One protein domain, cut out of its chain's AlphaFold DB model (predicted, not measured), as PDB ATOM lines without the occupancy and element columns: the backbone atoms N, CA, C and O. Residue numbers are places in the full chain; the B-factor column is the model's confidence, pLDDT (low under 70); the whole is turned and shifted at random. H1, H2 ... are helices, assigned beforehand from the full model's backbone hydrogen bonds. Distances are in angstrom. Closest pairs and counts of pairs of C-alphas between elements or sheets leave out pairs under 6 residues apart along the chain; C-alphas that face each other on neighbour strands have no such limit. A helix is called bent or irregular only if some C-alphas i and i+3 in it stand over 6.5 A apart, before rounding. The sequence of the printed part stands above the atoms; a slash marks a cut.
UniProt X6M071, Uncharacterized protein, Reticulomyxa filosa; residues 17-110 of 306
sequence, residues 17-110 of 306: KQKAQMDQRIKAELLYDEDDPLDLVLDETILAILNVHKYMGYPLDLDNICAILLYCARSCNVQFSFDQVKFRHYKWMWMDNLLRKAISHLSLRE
ATOM      1  N   LYS A  17     -58.398  16.554  46.356       65.31
ATOM      2  CA  LYS A  17     -58.015  15.202  46.797       65.31
ATOM      3  C   LYS A  17     -57.108  14.513  45.784       65.31
ATOM      4  O   LYS A  17     -56.112  13.923  46.183       65.31
ATOM      5  N   GLN A  18     -57.418  14.626  44.493       69.88
ATOM      6  CA  GLN A  18     -56.566  14.113  43.418       69.88
ATOM      7  C   GLN A  18     -55.210  14.817  43.398       69.88
ATOM      8  O   GLN A  18     -54.185  14.155  43.275       69.88
ATOM      9  N   LYS A  19     -55.192  16.141  43.595       71.12
ATOM     10  CA  LYS A  19     -53.954  16.910  43.719       71.12
ATOM     11  C   LYS A  19     -53.136  16.465  44.933       71.12
ATOM     12  O   LYS A  19     -51.972  16.155  44.767       71.12
ATOM     13  N   ALA A  20     -53.745  16.348  46.113       75.25
ATOM     14  CA  ALA A  20     -53.045  15.910  47.322       75.25
ATOM     15  C   ALA A  20     -52.477  14.486  47.195       75.25
ATOM     16  O   ALA A  20     -51.350  14.237  47.608       75.25
ATOM     17  N   GLN A  21     -53.224  13.561  46.582       76.31
ATOM     18  CA  GLN A  21     -52.738  12.206  46.296       76.31
ATOM     19  C   GLN A  21     -51.583  12.207  45.289       76.31
ATOM     20  O   GLN A  21     -50.628  11.449  45.448       76.31
ATOM     21  N   MET A  22     -51.658  13.048  44.256       67.75
ATOM     22  CA  MET A  22     -50.590  13.196  43.269       67.75
ATOM     23  C   MET A  22     -49.336  13.821  43.888       67.75
ATOM     24  O   MET A  22     -48.249  13.299  43.677       67.75
ATOM     25  N   ASP A  23     -49.492  14.863  44.705       69.56
ATOM     26  CA  ASP A  23     -48.401  15.514  45.431       69.56
ATOM     27  C   ASP A  23     -47.715  14.515  46.382       69.56
ATOM     28  O   ASP A  23     -46.492  14.418  46.389       69.56
ATOM     29  N   GLN A  24     -48.485  13.706  47.124       76.81
ATOM     30  CA  GLN A  24     -47.942  12.630  47.967       76.81
ATOM     31  C   GLN A  24     -47.186  11.573  47.156       76.81
ATOM     32  O   GLN A  24     -46.131  11.109  47.581       76.81
ATOM     33  N   ARG A  25     -47.700  11.197  45.983       73.38
ATOM     34  CA  ARG A  25     -47.043  10.221  45.110       73.38
ATOM     35  C   ARG A  25     -45.738  10.759  44.525       73.38
ATOM     36  O   ARG A  25     -44.756  10.030  44.528       73.38
ATOM     37  N   ILE A  26     -45.716  12.012  44.067       65.81
ATOM     38  CA  ILE A  26     -44.498  12.676  43.576       65.81
ATOM     39  C   ILE A  26     -43.462  12.751  44.698       65.81
ATOM     40  O   ILE A  26     -42.317  12.368  44.493       65.81
ATOM     41  N   LYS A  27     -43.868  13.183  45.899       71.69
ATOM     42  CA  LYS A  27     -42.985  13.218  47.074       71.69
ATOM     43  C   LYS A  27     -42.391  11.845  47.388       71.69
ATOM     44  O   LYS A  27     -41.194  11.753  47.617       71.69
ATOM     45  N   ALA A  28     -43.200  10.786  47.336       75.19
ATOM     46  CA  ALA A  28     -42.729   9.418  47.545       75.19
ATOM     47  C   ALA A  28     -41.777   8.937  46.431       75.19
ATOM     48  O   ALA A  28     -40.780   8.293  46.731       75.19
ATOM     49  N   GLU A  29     -42.055   9.267  45.164       68.81
ATOM     50  CA  GLU A  29     -41.181   8.958  44.016       68.81
ATOM     51  C   GLU A  29     -39.822   9.686  44.108       68.81
ATOM     52  O   GLU A  29     -38.833   9.185  43.583       68.81
ATOM     53  N   LEU A  30     -39.765  10.833  44.796       66.38
ATOM     54  CA  LEU A  30     -38.558  11.649  44.991       66.38
ATOM     55  C   LEU A  30     -37.876  11.458  46.352       66.38
ATOM     56  O   LEU A  30     -36.884  12.133  46.606       66.38
ATOM     57  N   LEU A  31     -38.420  10.605  47.227       71.31
ATOM     58  CA  LEU A  31     -37.962  10.445  48.616       71.31
ATOM     59  C   LEU A  31     -37.894  11.777  49.392       71.31
ATOM     60  O   LEU A  31     -36.978  12.015  50.171       71.31
ATOM     61  N   TYR A  32     -38.869  12.658  49.164       67.62
ATOM     62  CA  TYR A  32     -38.932  13.975  49.798       67.62
ATOM     63  C   TYR A  32     -39.252  13.870  51.297       67.62
ATOM     64  O   TYR A  32     -40.286  13.300  51.660       67.62
ATOM     65  N   ASP A  33     -38.417  14.484  52.138       74.75
ATOM     66  CA  ASP A  33     -38.650  14.627  53.577       74.75
ATOM     67  C   ASP A  33     -39.419  15.930  53.874       74.75
ATOM     68  O   ASP A  33     -39.046  17.019  53.437       74.75
ATOM     69  N   GLU A  34     -40.546  15.828  54.587       77.69
ATOM     70  CA  GLU A  34     -41.315  17.011  54.998       77.69
ATOM     71  C   GLU A  34     -40.689  17.733  56.196       77.69
ATOM     72  O   GLU A  34     -40.912  18.939  56.341       77.69
ATOM     73  N   ASP A  35     -39.913  17.020  57.018       82.06
ATOM     74  CA  ASP A  35     -39.275  17.554  58.220       82.06
ATOM     75  C   ASP A  35     -37.980  18.321  57.887       82.06
ATOM     76  O   ASP A  35     -37.627  19.263  58.603       82.06
ATOM     77  N   ASP A  36     -37.330  17.995  56.760       77.12
ATOM     78  CA  ASP A  36     -36.229  18.769  56.179       77.12
ATOM     79  C   ASP A  36     -36.453  19.047  54.677       77.12
ATOM     80  O   ASP A  36     -35.927  18.353  53.808       77.12
ATOM     81  N   PRO A  37     -37.215  20.102  54.328       62.88
ATOM     82  CA  PRO A  37     -37.541  20.427  52.938       62.88
ATOM     83  C   PRO A  37     -36.325  20.879  52.109       62.88
ATOM     84  O   PRO A  37     -36.463  21.102  50.902       62.88
ATOM     85  N   LEU A  38     -35.169  21.091  52.748       56.53
ATOM     86  CA  LEU A  38     -33.910  21.445  52.094       56.53
ATOM     87  C   LEU A  38     -33.008  20.225  51.875       56.53
ATOM     88  O   LEU A  38     -32.102  20.312  51.041       56.53
ATOM     89  N   ASP A  39     -33.260  19.112  52.566       59.38
ATOM     90  CA  ASP A  39     -32.515  17.870  52.401       59.38
ATOM     91  C   ASP A  39     -33.221  16.982  51.370       59.38
ATOM     92  O   ASP A  39     -34.189  16.266  51.634       59.38
ATOM     93  N   LEU A  40     -32.761  17.073  50.123       61.53
ATOM     94  CA  LEU A  40     -33.171  16.127  49.097       61.53
ATOM     95  C   LEU A  40     -32.428  14.817  49.376       61.53
ATOM     96  O   LEU A  40     -31.242  14.705  49.060       61.53
ATOM     97  N   VAL A  41     -33.117  13.831  49.957       61.03
ATOM     98  CA  VAL A  41     -32.538  12.508  50.219       61.03
ATOM     99  C   VAL A  41     -32.281  11.812  48.884       61.03
ATOM    100  O   VAL A  41     -33.150  11.175  48.290       61.03
ATOM    101  N   LEU A  42     -31.059  11.971  48.384       63.34
ATOM    102  CA  LEU A  42     -30.585  11.289  47.192       63.34
ATOM    103  C   LEU A  42     -30.313   9.831  47.550       63.34
ATOM    104  O   LEU A  42     -29.401   9.542  48.327       63.34
ATOM    105  N   ASP A  43     -31.085   8.907  46.983       69.75
ATOM    106  CA  ASP A  43     -30.751   7.492  47.094       69.75
ATOM    107  C   ASP A  43     -29.447   7.172  46.339       69.75
ATOM    108  O   ASP A  43     -28.902   7.978  45.573       69.75
ATOM    109  N   GLU A  44     -28.930   5.960  46.544       73.38
ATOM    110  CA  GLU A  44     -27.729   5.495  45.843       73.38
ATOM    111  C   GLU A  44     -27.883   5.569  44.314       73.38
ATOM    112  O   GLU A  44     -26.895   5.784  43.608       73.38
ATOM    113  N   THR A  45     -29.113   5.467  43.798       71.81
ATOM    114  CA  THR A  45     -29.430   5.607  42.372       71.81
ATOM    115  C   THR A  45     -29.142   7.022  41.873       71.81
ATOM    116  O   THR A  45     -28.427   7.190  40.883       71.81
ATOM    117  N   ILE A  46     -29.648   8.055  42.553       69.94
ATOM    118  CA  ILE A  46     -29.414   9.449  42.157       69.94
ATOM    119  C   ILE A  46     -27.949   9.828  42.384       69.94
ATOM    120  O   ILE A  46     -27.350  10.490  41.535       69.94
ATOM    121  N   LEU A  47     -27.320   9.351  43.462       73.81
ATOM    122  CA  LEU A  47     -25.881   9.543  43.680       73.81
ATOM    123  C   LEU A  47     -25.039   8.911  42.560       73.81
ATOM    124  O   LEU A  47     -24.072   9.523  42.095       73.81
ATOM    125  N   ALA A  48     -25.412   7.723  42.078       74.62
ATOM    126  CA  ALA A  48     -24.762   7.092  40.934       74.62
ATOM    127  C   ALA A  48     -24.931   7.925  39.653       74.62
ATOM    128  O   ALA A  48     -23.951   8.139  38.938       74.62
ATOM    129  N   ILE A  49     -26.128   8.467  39.398       75.81
ATOM    130  CA  ILE A  49     -26.396   9.381  38.274       75.81
ATOM    131  C   ILE A  49     -25.507  10.630  38.365       75.81
ATOM    132  O   ILE A  49     -24.862  10.993  37.380       75.81
ATOM    133  N   LEU A  50     -25.410  11.258  39.543       75.00
ATOM    134  CA  LEU A  50     -24.544  12.422  39.763       75.00
ATOM    135  C   LEU A  50     -23.064  12.101  39.524       75.00
ATOM    136  O   LEU A  50     -22.318  12.958  39.048       75.00
ATOM    137  N   ASN A  51     -22.630  10.881  39.840       75.25
ATOM    138  CA  ASN A  51     -21.262  10.446  39.588       75.25
ATOM    139  C   ASN A  51     -20.996  10.220  38.097       75.25
ATOM    140  O   ASN A  51     -19.996  10.735  37.609       75.25
ATOM    141  N   VAL A  52     -21.880   9.528  37.365       76.25
ATOM    142  CA  VAL A  52     -21.763   9.356  35.898       76.25
ATOM    143  C   VAL A  52     -21.678  10.715  35.212       76.25
ATOM    144  O   VAL A  52     -20.797  10.962  34.394       76.25
ATOM    145  N   HIS A  53     -22.552  11.624  35.622       75.50
ATOM    146  CA  HIS A  53     -22.658  12.959  35.074       75.50
ATOM    147  C   HIS A  53     -21.380  13.813  35.225       75.50
ATOM    148  O   HIS A  53     -21.047  14.594  34.334       75.50
ATOM    149  N   LYS A  54     -20.613  13.644  36.312       75.00
ATOM    150  CA  LYS A  54     -19.322  14.341  36.497       75.00
ATOM    151  C   LYS A  54     -18.269  13.957  35.456       75.00
ATOM    152  O   LYS A  54     -17.378  14.761  35.206       75.00
ATOM    153  N   TYR A  55     -18.370  12.764  34.876       77.00
ATOM    154  CA  TYR A  55     -17.440  12.250  33.866       77.00
ATOM    155  C   TYR A  55     -17.904  12.509  32.428       77.00
ATOM    156  O   TYR A  55     -17.292  12.010  31.494       77.00
ATOM    157  N   MET A  56     -18.999  13.251  32.231       75.88
ATOM    158  CA  MET A  56     -19.470  13.611  30.891       75.88
ATOM    159  C   MET A  56     -18.704  14.803  30.298       75.88
ATOM    160  O   MET A  56     -19.060  15.243  29.218       75.88
ATOM    161  N   GLY A  57     -17.739  15.409  31.001       80.06
ATOM    162  CA  GLY A  57     -17.030  16.615  30.542       80.06
ATOM    163  C   GLY A  57     -17.797  17.925  30.595       80.06
ATOM    164  O   GLY A  57     -17.232  19.012  30.439       80.06
ATOM    165  N   TYR A  58     -19.102  17.842  30.820       82.56
ATOM    166  CA  TYR A  58     -19.995  18.980  30.747       82.56
ATOM    167  C   TYR A  58     -21.134  18.929  31.770       82.56
ATOM    168  O   TYR A  58     -22.306  18.814  31.407       82.56
ATOM    169  N   PRO A  59     -20.815  19.050  33.066       86.56
ATOM    170  CA  PRO A  59     -21.814  18.865  34.095       86.56
ATOM    171  C   PRO A  59     -22.877  19.981  34.089       86.56
ATOM    172  O   PRO A  59     -22.565  21.166  34.173       86.56
ATOM    173  N   LEU A  60     -24.142  19.576  34.037       89.94
ATOM    174  CA  LEU A  60     -25.329  20.289  34.487       89.94
ATOM    175  C   LEU A  60     -25.278  20.679  35.972       89.94
ATOM    176  O   LEU A  60     -24.781  19.958  36.839       89.94
ATOM    177  N   ASP A  61     -25.914  21.806  36.256       90.62
ATOM    178  CA  ASP A  61     -26.261  22.221  37.608       90.62
ATOM    179  C   ASP A  61     -27.285  21.247  38.242       90.62
ATOM    180  O   ASP A  61     -28.056  20.583  37.543       90.62
ATOM    181  N   LEU A  62     -27.314  21.152  39.577       87.25
ATOM    182  CA  LEU A  62     -28.203  20.224  40.296       87.25
ATOM    183  C   LEU A  62     -29.693  20.472  39.990       87.25
ATOM    184  O   LEU A  62     -30.459  19.527  39.834       87.25
ATOM    185  N   ASP A  63     -30.098  21.733  39.856       90.31
ATOM    186  CA  ASP A  63     -31.464  22.137  39.510       90.31
ATOM    187  C   ASP A  63     -31.891  21.640  38.118       90.31
ATOM    188  O   ASP A  63     -33.013  21.161  37.946       90.31
ATOM    189  N   ASN A  64     -30.984  21.671  37.140       93.94
ATOM    190  CA  ASN A  64     -31.199  21.105  35.810       93.94
ATOM    191  C   ASN A  64     -31.359  19.574  35.859       93.94
ATOM    192  O   ASN A  64     -32.234  19.025  35.189       93.94
ATOM    193  N   ILE A  65     -30.542  18.886  36.663       90.06
ATOM    194  CA  ILE A  65     -30.622  17.427  36.865       90.06
ATOM    195  C   ILE A  65     -31.972  17.061  37.491       90.06
ATOM    196  O   ILE A  65     -32.678  16.190  36.981       90.06
ATOM    197  N   CYS A  66     -32.376  17.771  38.548       89.25
ATOM    198  CA  CYS A  66     -33.679  17.595  39.182       89.25
ATOM    199  C   CYS A  66     -34.833  17.854  38.206       89.25
ATOM    200  O   CYS A  66     -35.808  17.106  38.215       89.25
ATOM    201  N   ALA A  67     -34.732  18.865  37.337       94.19
ATOM    202  CA  ALA A  67     -35.747  19.127  36.320       94.19
ATOM    203  C   ALA A  67     -35.878  17.968  35.317       94.19
ATOM    204  O   ALA A  67     -36.995  17.600  34.963       94.19
ATOM    205  N   ILE A  68     -34.776  17.339  34.896       94.06
ATOM    206  CA  ILE A  68     -34.857  16.143  34.042       94.06
ATOM    207  C   ILE A  68     -35.512  14.982  34.804       94.06
ATOM    208  O   ILE A  68     -36.447  14.376  34.291       94.06
ATOM    209  N   LEU A  69     -35.101  14.710  36.048       90.19
ATOM    210  CA  LEU A  69     -35.687  13.636  36.866       90.19
ATOM    211  C   LEU A  69     -37.193  13.829  37.091       90.19
ATOM    212  O   LEU A  69     -37.973  12.894  36.917       90.19
ATOM    213  N   LEU A  70     -37.617  15.052  37.414       90.31
ATOM    214  CA  LEU A  70     -39.025  15.426  37.559       90.31
ATOM    215  C   LEU A  70     -39.803  15.288  36.245       90.31
ATOM    216  O   LEU A  70     -40.994  14.980  36.269       90.31
ATOM    217  N   TYR A  71     -39.160  15.520  35.099       93.75
ATOM    218  CA  TYR A  71     -39.770  15.289  33.793       93.75
ATOM    219  C   TYR A  71     -39.859  13.796  33.455       93.75
ATOM    220  O   TYR A  71     -40.838  13.357  32.861       93.75
ATOM    221  N   CYS A  72     -38.897  12.978  33.871       88.88
ATOM    222  CA  CYS A  72     -39.003  11.528  33.728       88.88
ATOM    223  C   CYS A  72     -40.015  10.922  34.721       88.88
ATOM    224  O   CYS A  72     -40.588   9.865  34.457       88.88
ATOM    225  N   ALA A  73     -40.289  11.580  35.854       81.00
ATOM    226  CA  ALA A  73     -41.304  11.141  36.805       81.00
ATOM    227  C   ALA A  73     -42.702  11.193  36.161       81.00
ATOM    228  O   ALA A  73     -43.268  12.263  35.917       81.00
ATOM    229  N   ARG A  74     -43.281  10.012  35.897       76.31
ATOM    230  CA  ARG A  74     -44.531   9.844  35.125       76.31
ATOM    231  C   ARG A  74     -45.663  10.750  35.609       76.31
ATOM    232  O   ARG A  74     -46.397  11.306  34.799       76.31
ATOM    233  N   SER A  75     -45.822  10.881  36.922       79.50
ATOM    234  CA  SER A  75     -46.896  11.661  37.541       79.50
ATOM    235  C   SER A  75     -46.744  13.170  37.290       79.50
ATOM    236  O   SER A  75     -47.694  13.823  36.853       79.50
ATOM    237  N   CYS A  76     -45.540  13.709  37.496       84.94
ATOM    238  CA  CYS A  76     -45.220  15.116  37.271       84.94
ATOM    239  C   CYS A  76     -45.294  15.480  35.780       84.94
ATOM    240  O   CYS A  76     -45.972  16.445  35.421       84.94
ATOM    241  N   ASN A  77     -44.695  14.664  34.904       88.00
ATOM    242  CA  ASN A  77     -44.715  14.888  33.457       88.00
ATOM    243  C   ASN A  77     -46.137  14.981  32.903       88.00
ATOM    244  O   ASN A  77     -46.451  15.914  32.173       88.00
ATOM    245  N   VAL A  78     -47.026  14.058  33.283       87.12
ATOM    246  CA  VAL A  78     -48.405  14.044  32.773       87.12
ATOM    247  C   VAL A  78     -49.110  15.372  33.054       87.12
ATOM    248  O   VAL A  78     -49.708  15.952  32.144       87.12
ATOM    249  N   GLN A  79     -49.017  15.891  34.283       89.94
ATOM    250  CA  GLN A  79     -49.647  17.163  34.633       89.94
ATOM    251  C   GLN A  79     -48.938  18.358  33.980       89.94
ATOM    252  O   GLN A  79     -49.611  19.266  33.481       89.94
ATOM    253  N   PHE A  80     -47.602  18.355  33.965       93.06
ATOM    254  CA  PHE A  80     -46.787  19.378  33.314       93.06
ATOM    255  C   PHE A  80     -47.139  19.485  31.826       93.06
ATOM    256  O   PHE A  80     -47.604  20.533  31.376       93.06
ATOM    257  N   SER A  81     -47.027  18.386  31.083       91.31
ATOM    258  CA  SER A  81     -47.333  18.290  29.654       91.31
ATOM    259  C   SER A  81     -48.790  18.641  29.348       91.31
ATOM    260  O   SER A  81     -49.059  19.382  28.400       91.31
ATOM    261  N   PHE A  82     -49.745  18.212  30.181       91.38
ATOM    262  CA  PHE A  82     -51.148  18.610  30.035       91.38
ATOM    263  C   PHE A  82     -51.344  20.130  30.147       91.38
ATOM    264  O   PHE A  82     -52.024  20.732  29.312       91.38
ATOM    265  N   ASP A  83     -50.760  20.771  31.164       93.75
ATOM    266  CA  ASP A  83     -50.855  22.224  31.323       93.75
ATOM    267  C   ASP A  83     -50.124  22.965  30.182       93.75
ATOM    268  O   ASP A  83     -50.645  23.977  29.710       93.75
ATOM    269  N   GLN A  84     -48.990  22.453  29.683       91.62
ATOM    270  CA  GLN A  84     -48.261  23.012  28.532       91.62
ATOM    271  C   GLN A  84     -49.120  23.006  27.257       91.62
ATOM    272  O   GLN A  84     -49.298  24.050  26.634       91.62
ATOM    273  N   VAL A  85     -49.751  21.876  26.918       89.44
ATOM    274  CA  VAL A  85     -50.649  21.757  25.748       89.44
ATOM    275  C   VAL A  85     -51.879  22.673  25.865       89.44
ATOM    276  O   VAL A  85     -52.453  23.095  24.862       89.44
ATOM    277  N   LYS A  86     -52.294  23.021  27.090       92.00
ATOM    278  CA  LYS A  86     -53.365  23.997  27.361       92.00
ATOM    279  C   LYS A  86     -52.870  25.445  27.463       92.00
ATOM    280  O   LYS A  86     -53.643  26.299  27.901       92.00
ATOM    281  N   PHE A  87     -51.620  25.724  27.089       91.06
ATOM    282  CA  PHE A  87     -50.977  27.040  27.165       91.06
ATOM    283  C   PHE A  87     -50.923  27.638  28.581       91.06
ATOM    284  O   PHE A  87     -50.890  28.853  28.776       91.06
ATOM    285  N   ARG A  88     -50.899  26.790  29.613       93.56
ATOM    286  CA  ARG A  88     -50.800  27.192  31.029       93.56
ATOM    287  C   ARG A  88     -49.351  27.175  31.516       93.56
ATOM    288  O   ARG A  88     -49.076  26.770  32.644       93.56
ATOM    289  N   HIS A  89     -48.432  27.644  30.671       89.94
ATOM    290  CA  HIS A  89     -46.987  27.624  30.924       89.94
ATOM    291  C   HIS A  89     -46.598  28.338  32.230       89.94
ATOM    292  O   HIS A  89     -45.692  27.899  32.930       89.94
ATOM    293  N   TYR A  90     -47.330  29.393  32.608       92.62
ATOM    294  CA  TYR A  90     -47.063  30.193  33.812       92.62
ATOM    295  C   TYR A  90     -47.062  29.382  35.117       92.62
ATOM    296  O   TYR A  90     -46.382  29.765  36.063       92.62
ATOM    297  N   LYS A  91     -47.795  28.261  35.183       92.62
ATOM    298  CA  LYS A  91     -47.818  27.390  36.369       92.62
ATOM    299  C   LYS A  91     -46.490  26.676  36.611       92.62
ATOM    300  O   LYS A  91     -46.211  26.276  37.734       92.62
ATOM    301  N   TRP A  92     -45.706  26.507  35.553       94.56
ATOM    302  CA  TRP A  92     -44.515  25.671  35.520       94.56
ATOM    303  C   TRP A  92     -43.301  26.452  35.025       94.56
ATOM    304  O   TRP A  92     -42.369  25.857  34.505       94.56
ATOM    305  N   MET A  93     -43.309  27.780  35.161       94.06
ATOM    306  CA  MET A  93     -42.290  28.659  34.581       94.06
ATOM    307  C   MET A  93     -40.863  28.255  34.975       94.06
ATOM    308  O   MET A  93     -39.981  28.215  34.125       94.06
ATOM    309  N   TRP A  94     -40.652  27.913  36.249       93.25
ATOM    310  CA  TRP A  94     -39.349  27.482  36.753       93.25
ATOM    311  C   TRP A  94     -38.936  26.125  36.187       93.25
ATOM    312  O   TRP A  94     -37.863  26.017  35.606       93.25
ATOM    313  N   MET A  95     -39.815  25.127  36.286       94.44
ATOM    314  CA  MET A  95     -39.583  23.785  35.747       94.44
ATOM    315  C   MET A  95     -39.310  23.815  34.234       94.44
ATOM    316  O   MET A  95     -38.334  23.237  33.774       94.44
ATOM    317  N   ASP A  96     -40.132  24.535  33.467       95.38
ATOM    318  CA  ASP A  96     -39.996  24.700  32.015       95.38
ATOM    319  C   ASP A  96     -38.663  25.365  31.646       95.38
ATOM    320  O   ASP A  96     -37.977  24.916  30.729       95.38
ATOM    321  N   ASN A  97     -38.257  26.406  32.382       95.56
ATOM    322  CA  ASN A  97     -36.998  27.094  32.122       95.56
ATOM    323  C   ASN A  97     -35.769  26.250  32.491       95.56
ATOM    324  O   ASN A  97     -34.806  26.243  31.727       95.56
ATOM    325  N   LEU A  98     -35.798  25.540  33.625       96.81
ATOM    326  CA  LEU A  98     -34.714  24.646  34.050       96.81
ATOM    327  C   LEU A  98     -34.557  23.466  33.091       96.81
ATOM    328  O   LEU A  98     -33.451  23.188  32.637       96.81
ATOM    329  N   LEU A  99     -35.666  22.826  32.705       97.00
ATOM    330  CA  LEU A  99     -35.645  21.713  31.760       97.00
ATOM    331  C   LEU A  99     -35.101  22.153  30.396       97.00
ATOM    332  O   LEU A  99     -34.210  21.511  29.848       97.00
ATOM    333  N   ARG A 100     -35.557  23.300  29.880       96.50
ATOM    334  CA  ARG A 100     -35.026  23.869  28.637       96.50
ATOM    335  C   ARG A 100     -33.541  24.217  28.753       96.50
ATOM    336  O   ARG A 100     -32.785  23.915  27.838       96.50
ATOM    337  N   LYS A 101     -33.103  24.828  29.864       96.81
ATOM    338  CA  LYS A 101     -31.679  25.119  30.114       96.81
ATOM    339  C   LYS A 101     -30.861  23.828  30.086       96.81
ATOM    340  O   LYS A 101     -29.804  23.815  29.466       96.81
ATOM    341  N   ALA A 102     -31.362  22.757  30.701       96.75
ATOM    342  CA  ALA A 102     -30.715  21.454  30.695       96.75
ATOM    343  C   ALA A 102     -30.594  20.878  29.275       96.75
ATOM    344  O   ALA A 102     -29.492  20.528  28.852       96.75
ATOM    345  N   ILE A 103     -31.695  20.861  28.513       97.44
ATOM    346  CA  ILE A 103     -31.712  20.357  27.132       97.44
ATOM    347  C   ILE A 103     -30.776  21.175  26.248       97.44
ATOM    348  O   ILE A 103     -29.949  20.594  25.564       97.44
ATOM    349  N   SER A 104     -30.843  22.507  26.299       95.81
ATOM    350  CA  SER A 104     -29.956  23.401  25.543       95.81
ATOM    351  C   SER A 104     -28.478  23.119  25.844       95.81
ATOM    352  O   SER A 104     -27.658  22.950  24.942       95.81
ATOM    353  N   HIS A 105     -28.143  22.976  27.128       94.81
ATOM    354  CA  HIS A 105     -26.786  22.715  27.597       94.81
ATOM    355  C   HIS A 105     -26.216  21.378  27.099       94.81
ATOM    356  O   HIS A 105     -25.035  21.311  26.748       94.81
ATOM    357  N   LEU A 106     -27.038  20.328  27.060       94.00
ATOM    358  CA  LEU A 106     -26.661  19.015  26.529       94.00
ATOM    359  C   LEU A 106     -26.650  19.013  24.990       94.00
ATOM    360  O   LEU A 106     -25.683  18.579  24.368       94.00
ATOM    361  N   SER A 107     -27.674  19.601  24.371       94.38
ATOM    362  CA  SER A 107     -27.864  19.720  22.921       94.38
ATOM    363  C   SER A 107     -26.695  20.420  22.219       94.38
ATOM    364  O   SER A 107     -26.411  20.129  21.057       94.38
ATOM    365  N   LEU A 108     -26.019  21.357  22.892       91.06
ATOM    366  CA  LEU A 108     -24.838  22.054  22.365       91.06
ATOM    367  C   LEU A 108     -23.554  21.213  22.384       91.06
ATOM    368  O   LEU A 108     -22.555  21.630  21.802       91.06
ATOM    369  N   ARG A 109     -23.549  20.076  23.084       89.19
ATOM    370  CA  ARG A 109     -22.345  19.261  23.304       89.19
ATOM    371  C   ARG A 109     -22.449  17.847  22.763       89.19
ATOM    372  O   ARG A 109     -21.426  17.207  22.547       89.19
ATOM    373  N   GLU A 110     -23.661  17.382  22.503       89.56
ATOM    374  CA  GLU A 110     -23.877  16.170  21.728       89.56
ATOM    375  C   GLU A 110     -23.500  16.376  20.257       89.56
ATOM    376  O   GLU A 110     -23.880  17.374  19.640       89.56
TER     377      GLU A 110
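What this domain is: This is residues 17 to 110 of the 306 residues of an uncharacterized protein of Reticulomyxa filosa (UniProt X6M071). Picture an only loosely closed group of helices: H3 lies in the middle, H5 crosses it on one side, and H1 and H2 lie on the other side, joined by a long loop. H4 sits near one end of H3 and turns the chain from H3 toward H5. The printed part has 94 residues with five named helices, H1 to H5 in chain order, and no named strand; the class is all helix. It is only just compact, close to loose, with a radius of gyration of the C-alphas of 14.4 A and spans of 44 by 34 by 20 A.

Where its parts are: Find C-alpha 17 at (-58.015, 15.202, 46.797), where H1 begins; it runs over residues 17 to 29, 18.2 A. H2 takes residues 44 to 54, 15.4 A; H3 residues 62 to 72, 15.3 A; H4 residues 74 to 85, 16.3 A. H5, residues 89 to 107, spans 22.2 A and ends at C-alpha 107, (-27.864, 19.720, 22.921). It is irregular, with C-alphas 91 and 94 8.5 A apart, and has a kink of 50 degrees near residue 96.

How they stand to each other: H4 is the hub. H1 touches it at a steep tilt of 55 degrees, opposite ways, closest at the C-alphas of Ile 26 and Ser 75, 6.6 A. H3 and H4 touch only at the corner, and only just, with 3 pairs of C-alphas within 8 A; Tyr 71 and Asn 77 have the closest, 5.0 A. H4 and H5 only just touch, also with 3 pairs, closest at the C-alphas of Asp 83 and His 89, 6.7 A. H5, with residues 95 to 102 alone, touches H3 about perpendicular at 74 degrees; the closest C-alphas, of Asn 64 and Ala 102, are 5.1 A apart. H2 touches no helix but is near H3. Each O i to N i+4 pair is within hydrogen-bond range in H1, H2 and H3; in H4 it is 7 of 8, in H5 13 of 15.

The domain as a whole: Look to Lys 17 and Gly 57 for the two C-alphas farthest apart, 44.1 A. The printed part has no cut. The link from H1 to H2, residues 30 to 43, is long. Mean pLDDT of the printed part is 82.6; 16 residues are under 70, among them residues 37 to 43.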